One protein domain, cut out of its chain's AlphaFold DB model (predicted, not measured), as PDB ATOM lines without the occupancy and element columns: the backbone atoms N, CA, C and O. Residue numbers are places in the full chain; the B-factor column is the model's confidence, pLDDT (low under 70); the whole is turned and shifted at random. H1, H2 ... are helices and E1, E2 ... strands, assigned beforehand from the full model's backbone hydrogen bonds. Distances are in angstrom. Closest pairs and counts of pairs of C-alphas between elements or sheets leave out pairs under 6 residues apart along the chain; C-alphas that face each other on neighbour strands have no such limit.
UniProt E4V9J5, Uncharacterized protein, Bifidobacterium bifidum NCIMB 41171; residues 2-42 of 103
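Overview. This is residues 2 to 42 of the 103 residues of an uncharacterized protein of Bifidobacterium bifidum NCIMB 41171 (UniProt E4V9J5). A small head, made of a short two-stranded hairpin, E1 and E2, and the long unnamed stretch of residues 2 to 16, has one helix, H1, leading out of it as an arm. Residues 33 to 42, of which 33 to 40 belong to H1, stick out free of the head. The printed part has 41 residues, with two named strands and then one named helix along the chain, and the strands make an antiparallel sheet of order E1 - E2. The class is mixed, helices and strands, with under half of the residues in named elements. The whole is only just compact, close to loose, with a radius of gyration of the C-alphas of 10.4 A, and its outline is flat, 30 by 23 by 12 A.

Along the chain. Residues 2 to 16 hold no named element. Strand E1 is residues 17 to 19, 7.0 A long, beginning at C-alpha 17 (144.348, 118.861, 115.619). Strand E2 is residues 25 to 27, 6.7 A long. Helix H1 is residues 28 to 40, 17.9 A long, ending at C-alpha 40 (160.868, 116.353, 131.641).

Arrangement. E1 and E2 form a hairpin over a tight link, antiparallel at 153 degrees. C-alphas 18 and 26 face each other at 5.1 A. N 18 and O 26 are within hydrogen-bond range at 2.9 A, as are N 26 and O 18 at 2.8 A. E2 is joined to H1 with no residue between, a tight link. The closest C-alphas of E1 and H1 are those of Leu 17 and Val 28, 5.4 A apart. In H1 every O i to N i+4 pair is within hydrogen-bond range.

Size, cuts and confidence. The two C-alphas farthest apart are those of Gly 23 and Ile 42, at 30.2 A. Without residues 33 to 42 the body spans 23 by 14 by 12 A. The printed part has no cut. Mean pLDDT of the printed part is 81.0, with residues 36 to 41 under 70.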
ATOM      1  N   CYS A   2     156.715 121.887 114.703       83.31
ATOM      2  CA  CYS A   2     156.291 120.894 113.714       83.31
ATOM      3  C   CYS A   2     157.446 119.917 113.448       83.31
ATOM      4  O   CYS A   2     158.533 120.396 113.114       83.31
ATOM      5  N   PRO A   3     157.241 118.595 113.578       81.94
ATOM      6  CA  PRO A   3     158.309 117.616 113.384       81.94
ATOM      7  C   PRO A   3     158.802 117.552 111.931       81.94
ATOM      8  O   PRO A   3     159.973 117.282 111.711       81.94
ATOM      9  N   GLU A   4     157.942 117.877 110.961       85.75
ATOM     10  CA  GLU A   4     158.273 117.801 109.530       85.75
ATOM     11  C   GLU A   4     159.060 119.012 109.015       85.75
ATOM     12  O   GLU A   4     159.960 118.875 108.196       85.75
ATOM     13  N   CYS A   5     158.719 120.228 109.458       88.06
ATOM     14  CA  CYS A   5     159.293 121.456 108.884       88.06
ATOM     15  C   CYS A   5     159.938 122.407 109.896       88.06
ATOM     16  O   CYS A   5     160.314 123.519 109.526       88.06
ATOM     17  N   GLY A   6     159.999 122.039 111.178       82.75
ATOM     18  CA  GLY A   6     160.641 122.845 112.220       82.75
ATOM     19  C   GLY A   6     159.935 124.165 112.562       82.75
ATOM     20  O   GLY A   6     160.414 124.917 113.404       82.75
ATOM     21  N   ARG A   7     158.781 124.478 111.955       85.38
ATOM     22  CA  ARG A   7     158.039 125.711 112.271       85.38
ATOM     23  C   ARG A   7     157.351 125.625 113.625       85.38
ATOM     24  O   ARG A   7     156.903 124.558 114.051       85.38
ATOM     25  N   GLU A   8     157.201 126.761 114.292       83.19
ATOM     26  CA  GLU A   8     156.372 126.834 115.490       83.19
ATOM     27  C   GLU A   8     154.911 126.495 115.183       83.19
ATOM     28  O   GLU A   8     154.355 126.854 114.142       83.19
ATOM     29  N   VAL A   9     154.294 125.768 116.113       83.19
ATOM     30  CA  VAL A   9     152.894 125.352 116.031       83.19
ATOM     31  C   VAL A   9     152.158 126.103 117.123       83.19
ATOM     32  O   VAL A   9     152.256 125.751 118.295       83.19
ATOM     33  N   LEU A  10     151.454 127.158 116.728       83.00
ATOM     34  CA  LEU A  10     150.586 127.923 117.616       83.00
ATOM     35  C   LEU A  10     149.190 127.315 117.546       83.00
ATOM     36  O   LEU A  10     148.635 127.226 116.457       83.00
ATOM     37  N   ALA A  11     148.640 126.890 118.678       83.31
ATOM     38  CA  ALA A  11     147.315 126.284 118.752       83.31
ATOM     39  C   ALA A  11     146.526 126.890 119.915       83.31
ATOM     40  O   ALA A  11     147.087 127.141 120.986       83.31
ATOM     41  N   ALA A  12     145.228 127.103 119.713       81.31
ATOM     42  CA  ALA A  12     144.336 127.617 120.738       81.31
ATOM     43  C   ALA A  12     144.213 126.633 121.917       81.31
ATOM     44  O   ALA A  12     144.507 125.430 121.824       81.31
ATOM     45  N   LYS A  13     143.777 127.147 123.071       74.50
ATOM     46  CA  LYS A  13     143.494 126.315 124.245       74.50
ATOM     47  C   LYS A  13     142.339 125.364 123.904       74.50
ATOM     48  O   LYS A  13     141.263 125.821 123.545       74.50
ATOM     49  N   GLY A  14     142.578 124.055 124.002       80.06
ATOM     50  CA  GLY A  14     141.603 123.013 123.649       80.06
ATOM     51  C   GLY A  14     141.654 122.522 122.195       80.06
ATOM     52  O   GLY A  14     141.005 121.533 121.882       80.06
ATOM     53  N   GLU A  15     142.454 123.140 121.320       85.06
ATOM     54  CA  GLU A  15     142.669 122.640 119.955       85.06
ATOM     55  C   GLU A  15     143.478 121.332 120.004       85.06
ATOM     56  O   GLU A  15     144.537 121.279 120.646       85.06
ATOM     57  N   THR A  16     142.953 120.282 119.364       85.56
ATOM     58  CA  THR A  16     143.499 118.911 119.372       85.56
ATOM     59  C   THR A  16     144.201 118.544 118.069       85.56
ATOM     60  O   THR A  16     145.173 117.792 118.095       85.56
ATOM     61  N   LEU A  17     143.770 119.104 116.938       86.25
ATOM     62  CA  LEU A  17     144.348 118.861 115.619       86.25
ATOM     63  C   LEU A  17     144.564 120.189 114.898       86.25
ATOM     64  O   LEU A  17     143.675 121.038 114.886       86.25
ATOM     65  N   ARG A  18     145.733 120.358 114.277       85.62
ATOM     66  CA  ARG A  18     146.060 121.554 113.501       85.62
ATOM     67  C   ARG A  18     146.833 121.204 112.245       85.62
ATOM     68  O   ARG A  18     147.807 120.464 112.304       85.62
ATOM     69  N   LEU A  19     146.457 121.790 111.115       87.94
ATOM     70  CA  LEU A  19     147.239 121.661 109.890       87.94
ATOM     71  C   LEU A  19     148.423 122.635 109.927       87.94
ATOM     72  O   LEU A  19     148.253 123.847 110.086       87.94
ATOM     73  N   CYS A  20     149.639 122.116 109.790       86.50
ATOM     74  CA  CYS A  20     150.814 122.956 109.628       86.50
ATOM     75  C   CYS A  20     150.803 123.639 108.255       86.50
ATOM     76  O   CYS A  20     150.305 123.087 107.278       86.50
ATOM     77  N   LYS A  21     151.465 124.795 108.128       84.88
ATOM     78  CA  LYS A  21     151.657 125.465 106.827       84.88
ATOM     79  C   LYS A  21     152.445 124.624 105.808       84.88
ATOM     80  O   LYS A  21     152.430 124.959 104.633       84.88
ATOM     81  N   CYS A  22     153.147 123.575 106.241       87.94
ATOM     82  CA  CYS A  22     153.803 122.613 105.350       87.94
ATOM     83  C   CYS A  22     152.870 121.490 104.863       87.94
ATOM     84  O   CYS A  22     153.338 120.575 104.201       87.94
ATOM     85  N   GLY A  23     151.581 121.522 105.221       84.69
ATOM     86  CA  GLY A  23     150.591 120.517 104.826       84.69
ATOM     87  C   GLY A  23     150.501 119.299 105.748       84.69
ATOM     88  O   GLY A  23     149.611 118.477 105.565       84.69
ATOM     89  N   SER A  24     151.367 119.185 106.763       86.19
ATOM     90  CA  SER A  24     151.321 118.064 107.710       86.19
ATOM     91  C   SER A  24     150.226 118.267 108.772       86.19
ATOM     92  O   SER A  24     150.185 119.338 109.396       86.19
ATOM     93  N   PRO A  25     149.333 117.284 108.995       87.06
ATOM     94  CA  PRO A  25     148.388 117.309 110.101       87.06
ATOM     95  C   PRO A  25     149.122 117.045 111.419       87.06
ATOM     96  O   PRO A  25     149.809 116.043 111.585       87.06
ATOM     97  N   ILE A  26     148.966 117.952 112.379       87.19
ATOM     98  CA  ILE A  26     149.613 117.881 113.686       87.19
ATOM     99  C   ILE A  26     148.572 117.557 114.745       87.19
ATOM    100  O   ILE A  26     147.650 118.342 114.979       87.19
ATOM    101  N   ASN A  27     148.772 116.444 115.447       88.38
ATOM    102  CA  ASN A  27     148.100 116.182 116.711       88.38
ATOM    103  C   ASN A  27     148.701 117.094 117.788       88.38
ATOM    104  O   ASN A  27     149.817 116.894 118.267       88.38
ATOM    105  N   VAL A  28     147.970 118.149 118.136       86.00
ATOM    106  CA  VAL A  28     148.412 119.173 119.085       86.00
ATOM    107  C   VAL A  28     148.502 118.598 120.495       86.00
ATOM    108  O   VAL A  28     149.384 118.996 121.256       86.00
ATOM    109  N   THR A  29     147.612 117.668 120.851       85.25
ATOM    110  CA  THR A  29     147.647 116.995 122.151       85.25
ATOM    111  C   THR A  29     148.948 116.224 122.284       85.25
ATOM    112  O   THR A  29     149.753 116.558 123.148       85.25
ATOM    113  N   GLU A  30     149.210 115.299 121.366       84.94
ATOM    114  CA  GLU A  30     150.429 114.491 121.361       84.94
ATOM    115  C   GLU A  30     151.691 115.358 121.292       84.94
ATOM    116  O   GLU A  30     152.641 115.137 122.040       84.94
ATOM    117  N   LEU A  31     151.689 116.419 120.478       83.69
ATOM    118  CA  LEU A  31     152.816 117.343 120.403       83.69
ATOM    119  C   LEU A  31     153.080 118.045 121.746       83.69
ATOM    120  O   LEU A  31     154.241 118.247 122.113       83.69
ATOM    121  N   ARG A  32     152.034 118.414 122.500       81.69
ATOM    122  CA  ARG A  32     152.178 118.963 123.859       81.69
ATOM    123  C   ARG A  32     152.745 117.915 124.812       81.69
ATOM    124  O   ARG A  32     153.596 118.259 125.627       81.69
ATOM    125  N   GLU A  33     152.318 116.660 124.704       82.44
ATOM    126  CA  GLU A  33     152.828 115.569 125.542       82.44
ATOM    127  C   GLU A  33     154.288 115.253 125.249       82.44
ATOM    128  O   GLU A  33     155.085 115.196 126.175       82.44
ATOM    129  N   GLN A  34     154.670 115.152 123.978       76.94
ATOM    130  CA  GLN A  34     156.058 114.973 123.562       76.94
ATOM    131  C   GLN A  34     156.929 116.156 123.986       76.94
ATOM    132  O   GLN A  34     158.059 115.968 124.426       76.94
ATOM    133  N   SER A  35     156.418 117.386 123.875       72.38
ATOM    134  CA  SER A  35     157.151 118.575 124.331       72.38
ATOM    135  C   SER A  35     157.328 118.561 125.850       72.38
ATOM    136  O   SER A  35     158.408 118.876 126.344       72.38
ATOM    137  N   ARG A  36     156.295 118.141 126.588       68.06
ATOM    138  CA  ARG A  36     156.339 117.957 128.040       68.06
ATOM    139  C   ARG A  36     157.325 116.857 128.428       68.06
ATOM    140  O   ARG A  36     158.160 117.110 129.282       68.06
ATOM    141  N   ALA A  37     157.289 115.707 127.762       67.06
ATOM    142  CA  ALA A  37     158.200 114.589 127.988       67.06
ATOM    143  C   ALA A  37     159.654 114.969 127.670       67.06
ATOM    144  O   ALA A  37     160.562 114.661 128.436       67.06
ATOM    145  N   LYS A  38     159.891 115.714 126.582       66.62
ATOM    146  CA  LYS A  38     161.218 116.258 126.260       66.62
ATOM    147  C   LYS A  38     161.693 117.248 127.315       66.62
ATOM    148  O   LYS A  38     162.851 117.177 127.697       66.62
ATOM    149  N   ALA A  39     160.822 118.132 127.802       62.41
ATOM    150  CA  ALA A  39     161.152 119.054 128.888       62.41
ATOM    151  C   ALA A  39     161.404 118.323 130.221       62.41
ATOM    152  O   ALA A  39     162.287 118.715 130.976       62.41
ATOM    153  N   GLU A  40     160.661 117.247 130.494       62.59
ATOM    154  CA  GLU A  40     160.868 116.353 131.641       62.59
ATOM    155  C   GLU A  40     162.194 115.583 131.543       62.59
ATOM    156  O   GLU A  40     162.792 115.285 132.572       62.59
ATOM    157  N   ALA A  41     162.697 115.328 130.331       62.62
ATOM    158  CA  ALA A  41     163.979 114.669 130.094       62.62
ATOM    159  C   ALA A  41     165.204 115.595 130.223       62.62
ATOM    160  O   ALA A  41     166.335 115.103 130.193       62.62
ATOM    161  N   ILE A  42     165.026 116.916 130.367       79.19
ATOM    162  CA  ILE A  42     166.162 117.835 130.516       79.19
ATOM    163  C   ILE A  42     166.652 117.809 131.963       79.19
ATOM    164  O   ILE A  42     166.006 118.337 132.875       79.19
TER     165      ILE A  42